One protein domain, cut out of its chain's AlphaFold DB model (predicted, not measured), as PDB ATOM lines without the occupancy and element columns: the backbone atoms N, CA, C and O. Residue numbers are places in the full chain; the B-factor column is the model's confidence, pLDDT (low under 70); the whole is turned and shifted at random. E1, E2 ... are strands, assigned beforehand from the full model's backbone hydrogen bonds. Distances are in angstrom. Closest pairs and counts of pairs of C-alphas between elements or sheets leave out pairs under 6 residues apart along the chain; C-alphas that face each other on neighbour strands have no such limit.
ATOM      1  N   VAL A   2     141.795 196.196 149.059       86.31
ATOM      2  CA  VAL A   2     141.274 195.278 150.087       86.31
ATOM      3  C   VAL A   2     141.861 193.892 149.840       86.31
ATOM      4  O   VAL A   2     141.892 193.445 148.695       86.31
ATOM      5  N   THR A   3     142.340 193.256 150.901       90.94
ATOM      6  CA  THR A   3     142.911 191.909 150.911       90.94
ATOM      7  C   THR A   3     142.045 191.038 151.813       90.94
ATOM      8  O   THR A   3     141.832 191.391 152.969       90.94
ATOM      9  N   ASP A   4     141.543 189.922 151.290       91.06
ATOM     10  CA  ASP A   4     140.917 188.876 152.102       91.06
ATOM     11  C   ASP A   4     142.011 187.977 152.687       91.06
ATOM     12  O   ASP A   4     142.857 187.459 151.950       91.06
ATOM     13  N   ASN A   5     142.015 187.829 154.009       93.31
ATOM     14  CA  ASN A   5     143.027 187.062 154.728       93.31
ATOM     15  C   ASN A   5     142.692 185.560 154.803       93.31
ATOM     16  O   ASN A   5     143.528 184.765 155.234       93.31
ATOM     17  N   GLY A   6     141.501 185.146 154.355       91.00
ATOM     18  CA  GLY A   6     141.067 183.747 154.321       91.00
ATOM     19  C   GLY A   6     140.667 183.171 155.682       91.00
ATOM     20  O   GLY A   6     140.469 181.962 155.800       91.00
ATOM     21  N   ASP A   7     140.547 184.018 156.704       89.62
ATOM     22  CA  ASP A   7     140.186 183.666 158.084       89.62
ATOM     23  C   ASP A   7     138.945 184.427 158.591       89.62
ATOM     24  O   ASP A   7     138.678 184.461 159.790       89.62
ATOM     25  N   GLY A   8     138.184 185.035 157.674       87.50
ATOM     26  CA  GLY A   8     137.041 185.896 157.992       87.50
ATOM     27  C   GLY A   8     137.423 187.351 158.277       87.50
ATOM     28  O   GLY A   8     136.539 188.172 158.531       87.50
ATOM     29  N   THR A   9     138.713 187.700 158.216       92.31
ATOM     30  CA  THR A   9     139.167 189.088 158.300       92.31
ATOM     31  C   THR A   9     139.530 189.672 156.936       92.31
ATOM     32  O   THR A   9     139.979 188.976 156.025       92.31
ATOM     33  N   LEU A  10     139.362 190.987 156.811       92.38
ATOM     34  CA  LEU A  10     139.776 191.764 155.646       92.38
ATOM     35  C   LEU A  10     140.777 192.826 156.070       92.38
ATOM     36  O   LEU A  10     140.507 193.589 156.997       92.38
ATOM     37  N   THR A  11     141.884 192.945 155.343       93.31
ATOM     38  CA  THR A  11     142.812 194.066 155.492       93.31
ATOM     39  C   THR A  11     142.577 195.098 154.402       93.31
ATOM     40  O   THR A  11     142.639 194.833 153.203       93.31
ATOM     41  N   ILE A  12     142.331 196.322 154.837       89.50
ATOM     42  CA  ILE A  12     142.127 197.484 153.997       89.50
ATOM     43  C   ILE A  12     143.413 198.300 154.006       89.50
ATOM     44  O   ILE A  12     143.833 198.785 155.049       89.50
ATOM     45  N   HIS A  13     144.013 198.504 152.839       89.06
ATOM     46  CA  HIS A  13     145.213 199.314 152.661       89.06
ATOM     47  C   HIS A  13     144.878 200.683 152.070       89.06
ATOM     48  O   HIS A  13     144.233 200.772 151.012       89.06
ATOM     49  N   ASP A  14     145.393 201.732 152.706       86.00
ATOM     50  CA  ASP A  14     145.399 203.076 152.156       86.00
ATOM     51  C   ASP A  14     146.442 203.173 151.038       86.00
ATOM     52  O   ASP A  14     147.652 203.159 151.261       86.00
ATOM     53  N   THR A  15     145.960 203.272 149.802       82.75
ATOM     54  CA  THR A  15     146.811 203.380 148.616       82.75
ATOM     55  C   THR A  15     147.112 204.822 148.215       82.75
ATOM     56  O   THR A  15     147.838 205.009 147.243       82.75
ATOM     57  N   SER A  16     146.563 205.839 148.898       80.56
ATOM     58  CA  SER A  16     146.893 207.241 148.587       80.56
ATOM     59  C   SER A  16     148.233 207.674 149.188       80.56
ATOM     60  O   SER A  16     148.837 208.626 148.703       80.56
ATOM     61  N   GLY A  17     148.718 206.959 150.210       77.12
ATOM     62  CA  GLY A  17     149.923 207.322 150.960       77.12
ATOM     63  C   GLY A  17     149.705 208.452 151.971       77.12
ATOM     64  O   GLY A  17     150.659 208.867 152.624       77.12
ATOM     65  N   GLU A  18     148.468 208.932 152.121       80.56
ATOM     66  CA  GLU A  18     148.106 210.034 153.021       80.56
ATOM     67  C   GLU A  18     147.860 209.568 154.461       80.56
ATOM     68  O   GLU A  18     147.688 210.406 155.340       80.56
ATOM     69  N   GLN A  19     147.880 208.254 154.712       86.31
ATOM     70  CA  GLN A  19     147.620 207.659 156.022       86.31
ATOM     71  C   GLN A  19     146.213 207.985 156.545       86.31
ATOM     72  O   GLN A  19     146.020 208.346 157.707       86.31
ATOM     73  N   ARG A  20     145.215 207.844 155.665       80.44
ATOM     74  CA  ARG A  20     143.827 208.290 155.883       80.44
ATOM     75  C   ARG A  20     143.094 207.597 157.031       80.44
ATOM     76  O   ARG A  20     142.035 208.067 157.419       80.44
ATOM     77  N   PHE A  21     143.616 206.492 157.561       84.62
ATOM     78  CA  PHE A  21     143.005 205.826 158.716       84.62
ATOM     79  C   PHE A  21     143.460 206.407 160.053       84.62
ATOM     80  O   PHE A  21     142.878 206.076 161.082       84.62
ATOM     81  N   GLY A  22     144.503 207.243 160.057       83.88
ATOM     82  CA  GLY A  22     145.061 207.791 161.285       83.88
ATOM     83  C   GLY A  22     145.540 206.712 162.264       83.88
ATOM     84  O   GLY A  22     145.586 205.513 161.981       83.88
ATOM     85  N   SER A  23     145.935 207.142 163.455       82.81
ATOM     86  CA  SER A  23     146.227 206.200 164.537       82.81
ATOM     87  C   SER A  23     144.950 205.938 165.317       82.81
ATOM     88  O   SER A  23     144.176 206.862 165.530       82.81
ATOM     89  N   LYS A  24     144.748 204.703 165.776       85.75
ATOM     90  CA  LYS A  24     143.696 204.402 166.742       85.75
ATOM     91  C   LYS A  24     144.265 204.523 168.157       85.75
ATOM     92  O   LYS A  24     145.142 203.720 168.510       85.75
ATOM     93  N   PRO A  25     143.832 205.518 168.955       78.62
ATOM     94  CA  PRO A  25     144.151 205.564 170.375       78.62
ATOM     95  C   PRO A  25     143.897 204.204 171.032       78.62
ATOM     96  O   PRO A  25     142.885 203.561 170.777       78.62
ATOM     97  N   ASN A  26     144.840 203.752 171.860       77.56
ATOM     98  CA  ASN A  26     144.749 202.497 172.613       77.56
ATOM     99  C   ASN A  26     144.754 201.192 171.788       77.56
ATOM    100  O   ASN A  26     144.455 200.125 172.328       77.56
ATOM    101  N   GLY A  27     145.187 201.252 170.524       80.31
ATOM    102  CA  GLY A  27     145.386 200.081 169.669       80.31
ATOM    103  C   GLY A  27     144.134 199.669 168.898       80.31
ATOM    104  O   GLY A  27     143.113 200.343 168.911       80.31
ATOM    105  N   ALA A  28     144.224 198.558 168.170       82.75
ATOM    106  CA  ALA A  28     143.209 198.193 167.188       82.75
ATOM    107  C   ALA A  28     141.875 197.731 167.783       82.75
ATOM    108  O   ALA A  28     140.806 198.098 167.290       82.75
ATOM    109  N   ARG A 268     136.549 204.052 163.548       92.50
ATOM    110  CA  ARG A 268     135.522 203.031 163.271       92.50
ATOM    111  C   ARG A 268     135.561 202.594 161.813       92.50
ATOM    112  O   ARG A 268     135.967 203.362 160.944       92.50
ATOM    113  N   VAL A 269     135.080 201.385 161.535       93.38
ATOM    114  CA  VAL A 269     134.877 200.885 160.168       93.38
ATOM    115  C   VAL A 269     133.449 200.387 160.027       93.38
ATOM    116  O   VAL A 269     132.946 199.686 160.899       93.38
ATOM    117  N   PHE A 270     132.803 200.731 158.921       94.56
ATOM    118  CA  PHE A 270     131.407 200.413 158.659       94.56
ATOM    119  C   PHE A 270     131.219 199.818 157.278       94.56
ATOM    120  O   PHE A 270     131.863 200.237 156.317       94.56
ATOM    121  N   VAL A 271     130.242 198.929 157.166       94.25
ATOM    122  CA  VAL A 271     129.610 198.594 155.892       94.25
ATOM    123  C   VAL A 271     128.284 199.333 155.794       94.25
ATOM    124  O   VAL A 271     127.577 199.456 156.786       94.25
ATOM    125  N   SER A 272     127.951 199.852 154.618       94.81
ATOM    126  CA  SER A 272     126.740 200.633 154.354       94.81
ATOM    127  C   SER A 272     126.143 200.258 153.002       94.81
ATOM    128  O   SER A 272     126.876 200.001 152.047       94.81
ATOM    129  N   GLU A 273     124.820 200.300 152.865       95.06
ATOM    130  CA  GLU A 273     124.175 200.144 151.552       95.06
ATOM    131  C   GLU A 273     124.399 201.349 150.615       95.06
ATOM    132  O   GLU A 273     124.142 201.265 149.411       95.06
ATOM    133  N   LEU A 274     124.890 202.479 151.140       95.44
ATOM    134  CA  LEU A 274     125.028 203.736 150.403       95.44
ATOM    135  C   LEU A 274     126.487 204.130 150.133       95.44
ATOM    136  O   LEU A 274     127.357 204.065 151.004       95.44
ATOM    137  N   SER A 275     126.721 204.655 148.925       94.75
ATOM    138  CA  SER A 275     127.998 205.246 148.491       94.75
ATOM    139  C   SER A 275     128.212 206.677 148.989       94.75
ATOM    140  O   SER A 275     129.216 207.308 148.667       94.75
ATOM    141  N   THR A 276     127.256 207.215 149.741       94.50
ATOM    142  CA  THR A 276     127.344 208.499 150.435       94.50
ATOM    143  C   THR A 276     126.941 208.300 151.890       94.50
ATOM    144  O   THR A 276     126.269 207.323 152.214       94.50
ATOM    145  N   TRP A 277     127.334 209.231 152.762       91.00
ATOM    146  CA  TRP A 277     127.031 209.160 154.190       91.00
ATOM    147  C   TRP A 277     125.975 210.201 154.598       91.00
ATOM    148  O   TRP A 277     126.326 211.276 155.091       91.00
ATOM    149  N   PRO A 278     124.674 209.948 154.364       92.44
ATOM    150  CA  PRO A 278     123.632 210.853 154.825       92.44
ATOM    151  C   PRO A 278     123.488 210.781 156.350       92.44
ATOM    152  O   PRO A 278     123.716 209.741 156.965       92.44
ATOM    153  N   ASN A 279     123.073 211.896 156.952       88.06
ATOM    154  CA  ASN A 279     122.722 211.980 158.375       88.06
ATOM    155  C   ASN A 279     121.213 212.221 158.583       88.06
ATOM    156  O   ASN A 279     120.747 212.239 159.715       88.06
ATOM    157  N   ASP A 280     120.444 212.441 157.521       90.94
ATOM    158  CA  ASP A 280     119.067 212.948 157.554       90.94
ATOM    159  C   ASP A 280     117.993 211.879 157.297       90.94
ATOM    160  O   ASP A 280     116.809 212.114 157.557       90.94
ATOM    161  N   ARG A 281     118.394 210.685 156.853       91.62
ATOM    162  CA  ARG A 281     117.500 209.555 156.570       91.62
ATOM    163  C   ARG A 281     118.044 208.241 157.109       91.62
ATOM    164  O   ARG A 281     119.243 208.128 157.353       91.62
ATOM    165  N   GLU A 282     117.149 207.272 157.262       92.06
ATOM    166  CA  GLU A 282     117.518 205.911 157.643       92.06
ATOM    167  C   GLU A 282     118.136 205.153 156.460       92.06
ATOM    168  O   GLU A 282     117.749 205.380 155.309       92.06
ATOM    169  N   TYR A 283     119.104 204.288 156.752       92.88
ATOM    170  CA  TYR A 283     119.726 203.347 155.821       92.88
ATOM    171  C   TYR A 283     120.479 202.264 156.601       92.88
ATOM    172  O   TYR A 283     120.912 202.484 157.733       92.88
ATOM    173  N   ALA A 284     120.647 201.097 155.987       91.50
ATOM    174  CA  ALA A 284     121.376 199.988 156.580       91.50
ATOM    175  C   ALA A 284     122.876 200.306 156.672       91.50
ATOM    176  O   ALA A 284     123.526 200.617 155.663       91.50
ATOM    177  N   ARG A 285     123.427 200.188 157.886       92.31
ATOM    178  CA  ARG A 285     124.870 200.169 158.132       92.31
ATOM    179  C   ARG A 285     125.239 199.281 159.313       92.31
ATOM    180  O   ARG A 285     124.527 199.215 160.310       92.31
ATOM    181  N   GLU A 286     126.396 198.650 159.206       92.38
ATOM    182  CA  GLU A 286     126.883 197.650 160.149       92.38
ATOM    183  C   GLU A 286     128.312 197.981 160.553       92.38
ATOM    184  O   GLU A 286     129.204 198.071 159.701       92.38
ATOM    185  N   ILE A 287     128.538 198.156 161.857       94.19
ATOM    186  CA  ILE A 287     129.889 198.308 162.394       94.19
ATOM    187  C   ILE A 287     130.674 197.009 162.164       94.19
ATOM    188  O   ILE A 287     130.187 195.898 162.398       94.19
ATOM    189  N   GLN A 288     131.900 197.163 161.681       93.62
ATOM    190  CA  GLN A 288     132.884 196.096 161.549       93.62
ATOM    191  C   GLN A 288     133.834 196.167 162.740       93.62
ATOM    192  O   GLN A 288     134.126 197.259 163.226       93.62
ATOM    193  N   ILE A 289     134.329 195.024 163.214       91.88
ATOM    194  CA  ILE A 289     135.180 194.986 164.409       91.88
ATOM    195  C   ILE A 289     136.646 195.079 163.977       91.88
ATOM    196  O   ILE A 289     137.135 194.139 163.349       91.88
ATOM    197  N   PRO A 290     137.384 196.154 164.302       92.12
ATOM    198  CA  PRO A 290     138.796 196.221 163.964       92.12
ATOM    199  C   PRO A 290     139.609 195.255 164.828       92.12
ATOM    200  O   PRO A 290     139.448 195.203 166.049       92.12
ATOM    201  N   THR A 291     140.497 194.504 164.187       91.06
ATOM    202  CA  THR A 291     141.410 193.545 164.825       91.06
ATOM    203  C   THR A 291     142.866 193.995 164.728       91.06
ATOM    204  O   THR A 291     143.661 193.655 165.602       91.06
ATOM    205  N   ASP A 292     143.195 194.821 163.729       92.19
ATOM    206  CA  ASP A 292     144.470 195.532 163.613       92.19
ATOM    207  C   ASP A 292     144.255 196.945 163.034       92.19
ATOM    208  O   ASP A 292     143.362 197.141 162.209       92.19
ATOM    209  N   TRP A 293     145.027 197.946 163.464       91.44
ATOM    210  CA  TRP A 293     144.844 199.338 163.034       91.44
ATOM    211  C   TRP A 293     146.167 200.084 162.949       91.44
ATOM    212  O   TRP A 293     146.873 200.304 163.936       91.44
ATOM    213  N   HIS A 294     146.443 200.573 161.751       90.44
ATOM    214  CA  HIS A 294     147.579 201.403 161.418       90.44
ATOM    215  C   HIS A 294     147.132 202.567 160.527       90.44
ATOM    216  O   HIS A 294     146.183 202.427 159.755       90.44
ATOM    217  N   PRO A 295     147.871 203.688 160.520       88.50
ATOM    218  CA  PRO A 295     147.530 204.824 159.665       88.50
ATOM    219  C   PRO A 295     147.411 204.479 158.175       88.50
ATOM    220  O   PRO A 295     146.577 205.042 157.470       88.50
ATOM    221  N   GLY A 296     148.207 203.518 157.697       89.75
ATOM    222  CA  GLY A 296     148.161 203.035 156.315       89.75
ATOM    223  C   GLY A 296     147.284 201.801 156.078       89.75
ATOM    224  O   GLY A 296     147.114 201.409 154.923       89.75
ATOM    225  N   SER A 297     146.753 201.157 157.119       91.56
ATOM    226  CA  SER A 297     145.906 199.974 156.948       91.56
ATOM    227  C   SER A 297     145.072 199.631 158.172       91.56
ATOM    228  O   SER A 297     145.563 199.714 159.289       91.56
ATOM    229  N   VAL A 298     143.868 199.112 157.965       92.19
ATOM    230  CA  VAL A 298     143.038 198.551 159.036       92.19
ATOM    231  C   VAL A 298     142.630 197.127 158.680       92.19
ATOM    232  O   VAL A 298     142.226 196.866 157.548       92.19
ATOM    233  N   THR A 299     142.743 196.204 159.631       93.81
ATOM    234  CA  THR A 299     142.197 194.850 159.519       93.81
ATOM    235  C   THR A 299     140.921 194.768 160.335       93.81
ATOM    236  O   THR A 299     140.886 195.206 161.485       93.81
ATOM    237  N   ILE A 300     139.868 194.219 159.738       92.94
ATOM    238  CA  ILE A 300     138.558 194.052 160.365       92.94
ATOM    239  C   ILE A 300     138.139 192.588 160.359       92.94
ATOM    240  O   ILE A 300     138.411 191.879 159.394       92.94
ATOM    241  N   LEU A 301     137.425 192.151 161.394       91.69
ATOM    242  CA  LEU A 301     136.538 190.998 161.296       91.69
ATOM    243  C   LEU A 301     135.333 191.407 160.443       91.69
ATOM    244  O   LEU A 301     134.624 192.360 160.780       91.69
ATOM    245  N   GLN A 302     135.132 190.696 159.336       89.31
ATOM    246  CA  GLN A 302     134.046 190.963 158.406       89.31
ATOM    247  C   GLN A 302     132.726 190.439 158.975       89.31
ATOM    248  O   GLN A 302     132.551 189.240 159.172       89.31
ATOM    249  N   ARG A 303     131.768 191.343 159.168       88.94
ATOM    250  CA  ARG A 303     130.425 191.045 159.666       88.94
ATOM    251  C   ARG A 303     129.385 191.367 158.611       88.94
ATOM    252  O   ARG A 303     129.393 192.462 158.045       88.94
ATOM    253  N   LEU A 304     128.460 190.432 158.401       86.00
ATOM    254  CA  LEU A 304     127.280 190.654 157.564       86.00
ATOM    255  C   LEU A 304     126.277 191.586 158.244       86.00
ATOM    256  O   LEU A 304     125.706 192.447 157.583       86.00
ATOM    257  N   GLY A 305     126.070 191.429 159.555       84.88
ATOM    258  CA  GLY A 305     125.009 192.142 160.259       84.88
ATOM    259  C   GLY A 305     123.662 191.944 159.557       84.88
ATOM    260  O   GLY A 305     123.313 190.828 159.207       84.88
ATOM    261  N   SER A 306     122.916 193.018 159.299       84.25
ATOM    262  CA  SER A 306     121.609 192.965 158.625       84.25
ATOM    263  C   SER A 306     121.655 192.683 157.117       84.25
ATOM    264  O   SER A 306     120.595 192.567 156.501       84.25
ATOM    265  N   PHE A 307     122.839 192.574 156.506       87.69
ATOM    266  CA  PHE A 307     122.970 192.326 155.073       87.69
ATOM    267  C   PHE A 307     122.882 190.831 154.735       87.69
ATOM    268  O   PHE A 307     123.598 190.013 155.306       87.69
ATOM    269  N   ASP A 308     122.093 190.478 153.715       87.19
ATOM    270  CA  ASP A 308     122.067 189.111 153.158       87.19
ATOM    271  C   ASP A 308     123.402 188.727 152.487       87.19
ATOM    272  O   ASP A 308     123.756 187.554 152.363       87.19
ATOM    273  N   SER A 309     124.129 189.732 151.997       88.69
ATOM    274  CA  SER A 309     125.436 189.633 151.351       88.69
ATOM    275  C   SER A 309     126.114 190.997 151.399       88.69
ATOM    276  O   SER A 309     125.439 192.023 151.324       88.69
ATOM    277  N   LEU A 310     127.449 191.025 151.456       88.94
ATOM    278  CA  LEU A 310     128.176 192.287 151.314       88.94
ATOM    279  C   LEU A 310     128.285 192.749 149.858       88.94
ATOM    280  O   LEU A 310     128.541 193.927 149.638       88.94
ATOM    281  N   SER A 311     128.081 191.883 148.860       91.62
ATOM    282  CA  SER A 311     128.193 192.279 147.447       91.62
ATOM    283  C   SER A 311     127.302 193.487 147.146       91.62
ATOM    284  O   SER A 311     126.114 193.532 147.474       91.62
ATOM    285  N   GLY A 312     127.902 194.510 146.545       92.50
ATOM    286  CA  GLY A 312     127.249 195.762 146.208       92.50
ATOM    287  C   GLY A 312     127.205 196.809 147.323       92.50
ATOM    288  O   GLY A 312     126.876 197.954 146.994       92.50
ATOM    289  N   THR A 313     127.572 196.469 148.563       94.62
ATOM    290  CA  THR A 313     127.656 197.397 149.707       94.62
ATOM    291  C   THR A 313     128.976 198.177 149.717       94.62
ATOM    292  O   THR A 313     129.917 197.871 148.981       94.62
ATOM    293  N   TYR A 314     129.048 199.223 150.533       94.00
ATOM    294  CA  TYR A 314     130.137 200.192 150.580       94.00
ATOM    295  C   TYR A 314     130.847 200.146 151.922       94.00
ATOM    296  O   TYR A 314     130.213 200.148 152.973       94.00
ATOM    297  N   LEU A 315     132.173 200.152 151.873       91.94
ATOM    298  CA  LEU A 315     133.037 200.097 153.041       91.94
ATOM    299  C   LEU A 315     133.535 201.502 153.375       91.94
ATOM    300  O   LEU A 315     134.038 202.216 152.503       91.94
ATOM    301  N   TRP A 316     133.409 201.886 154.637       93.06
ATOM    302  CA  TRP A 316     133.703 203.222 155.140       93.06
ATOM    303  C   TRP A 316     134.598 203.157 156.370       93.06
ATOM    304  O   TRP A 316     134.439 202.262 157.193       93.06
ATOM    305  N   ALA A 317     135.484 204.136 156.530       91.00
ATOM    306  CA  ALA A 317     136.182 204.396 157.789       91.00
ATOM    307  C   ALA A 317     135.771 205.762 158.334       91.00
ATOM    308  O   ALA A 317     135.517 206.681 157.556       91.00
ATOM    309  N   ALA A 318     135.741 205.885 159.654       90.44
ATOM    310  CA  ALA A 318     135.746 207.158 160.355       90.44
ATOM    311  C   ALA A 318     137.026 207.239 161.193       90.44
ATOM    312  O   ALA A 318     137.368 206.249 161.842       90.44
ATOM    313  N   ASP A 319     137.729 208.367 161.150       86.06
ATOM    314  CA  ASP A 319     138.900 208.622 161.995       86.06
ATOM    315  C   ASP A 319     138.503 209.197 163.374       86.06
ATOM    316  O   ASP A 319     137.316 209.287 163.711       86.06
ATOM    317  N   ASP A 320     139.508 209.558 164.177       83.56
ATOM    318  CA  ASP A 320     139.339 210.126 165.525       83.56
ATOM    319  C   ASP A 320     138.707 211.530 165.522       83.56
ATOM    320  O   ASP A 320     138.236 211.987 166.554       83.56
ATOM    321  N   ASP A 321     138.622 212.194 164.365       81.31
ATOM    322  CA  ASP A 321     137.932 213.478 164.185       81.31
ATOM    323  C   ASP A 321     136.499 213.292 163.622       81.31
ATOM    324  O   ASP A 321     135.827 214.259 163.262       81.31
ATOM    325  N   ASP A 322     136.012 212.045 163.521       84.12
ATOM    326  CA  ASP A 322     134.767 211.648 162.837       84.12
ATOM    327  C   ASP A 322     134.721 212.021 161.341       84.12
ATOM    328  O   ASP A 322     133.646 212.047 160.731       84.12
ATOM    329  N   ASN A 323     135.874 212.248 160.698       85.75
ATOM    330  CA  ASN A 323     135.927 212.385 159.246       85.75
ATOM    331  C   ASN A 323     135.672 211.022 158.605       85.75
ATOM    332  O   ASN A 323     136.344 210.035 158.901       85.75
ATOM    333  N   ARG A 324     134.695 210.967 157.696       89.12
ATOM    334  CA  ARG A 324     134.228 209.716 157.084       89.12
ATOM    335  C   ARG A 324     134.754 209.578 155.664       89.12
ATOM    336  O   ARG A 324     134.522 210.439 154.815       89.12
ATOM    337  N   TYR A 325     135.399 208.452 155.389       86.81
ATOM    338  CA  TYR A 325     136.053 208.161 154.121       86.81
ATOM    339  C   TYR A 325     135.445 206.922 153.479       86.81
ATOM    340  O   TYR A 325     135.425 205.848 154.084       86.81
ATOM    341  N   LEU A 326     134.987 207.057 152.232       90.56
ATOM    342  CA  LEU A 326     134.621 205.900 151.423       90.56
ATOM    343  C   LEU A 326     135.905 205.181 151.014       90.56
ATOM    344  O   LEU A 326     136.760 205.744 150.329       90.56
ATOM    345  N   ILE A 327     136.022 203.925 151.422       86.50
ATOM    346  CA  ILE A 327     137.177 203.077 151.135       86.50
ATOM    347  C   ILE A 327     136.988 202.385 149.791       86.50
ATOM    348  O   ILE A 327     137.914 202.307 148.981       86.50
ATOM    349  N   GLY A 328     135.786 201.863 149.560       86.62
ATOM    350  CA  GLY A 328     135.483 201.089 148.371       86.62
ATOM    351  C   GLY A 328     134.107 200.450 148.424       86.62
ATOM    352  O   GLY A 328     133.260 200.799 149.246       86.62
ATOM    353  N   ARG A 329     133.902 199.506 147.513       90.25
ATOM    354  CA  ARG A 329     132.670 198.741 147.362       90.25
ATOM    355  C   ARG A 329     133.020 197.259 147.341       90.25
ATOM    356  O   ARG A 329     134.013 196.888 146.721       90.25
ATOM    357  N   PHE A 330     132.214 196.448 148.004       86.50
ATOM    358  CA  PHE A 330     132.262 194.998 147.873       86.50
ATOM    359  C   PHE A 330     131.683 194.597 146.514       86.50
ATOM    360  O   PHE A 330     130.621 195.091 146.127       86.50
ATOM    361  N   GLU A 331     132.393 193.741 145.779       82.94
ATOM    362  CA  GLU A 331     131.947 193.236 144.472       82.94
ATOM    363  C   GLU A 331     130.970 192.070 144.601       82.94
ATOM    364  O   GLU A 331     131.107 191.249 145.534       82.94
TER     365      GLU A 331
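AT A GLANCE: This is residues 2 to 28 and 268 to 331 of the 331 residues of an uncharacterized protein of Myxococcales bacterium (UniProt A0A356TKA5). One antiparallel sheet is folded back on itself into two leaves, E1 E2 E5 facing E3 E6 E7, with the long, bent strand E4 as the hinge; it is curled like part of a barrel that stays open between the edge strands E1 and E7. Long loops lie around it. The 91 printed residues have no named helix and seven named strands, E1 to E7 along the chain, in sheet order E1 E2 E5 E4 E3 E6 E7. The class is all strand, though only 39 residues are in named strands; the whole is compact, with a radius of gyration of the C-alphas of 12.5 A and spans of 33 by 30 by 24 A.

IN THESE COORDINATES: E1, residues 2 to 4, begins with C-alpha 2 at (141.274, 195.278, 150.087). E2 is residues 9 to 13 and E3 268 to 272. E4, residues 285 to 294, is 23.0 A long and bends by 82 degrees at residue 291. E5 is residues 297 to 301 and E6 314 to 318. E7, residues 324 to 329, 14.7 A long, ends with C-alpha 329 at (132.670, 198.741, 147.362).

HOW THE PARTS SIT: The hairpin E1 and E2 has N 3 and O 11 at 2.8 A. E2 and E5 have N 10 and O 300 at 2.9 A. E4 is staggered: residues 289 to 294 pair with E5, N 301 and O 289 at 2.8 A, and residues 285 to 288 with E3, N 286 and O 271 at 2.8 A. E3 E4 E5 form a meander, each strand the antiparallel neighbour of the one before; with E6, antiparallel neighbour of E3, they form a Greek key. E3 and E6 have N 270 and O 316 at 2.8 A; the hairpin E6 and E7 has N 325 and O 317 at 2.8 A. E1 and E7 are only just apart, 8.4 A at the closest.

THE WHOLE: The C-alphas of Gly 6 and Asp 280, the two farthest apart, are 36.7 A apart. Residues 29 to 267 are not printed; C-alphas 28 and 268 are 9.9 A apart across the cut. The links E3 to E4 and E5 to E6 are long. No printed residue has pLDDT under 70.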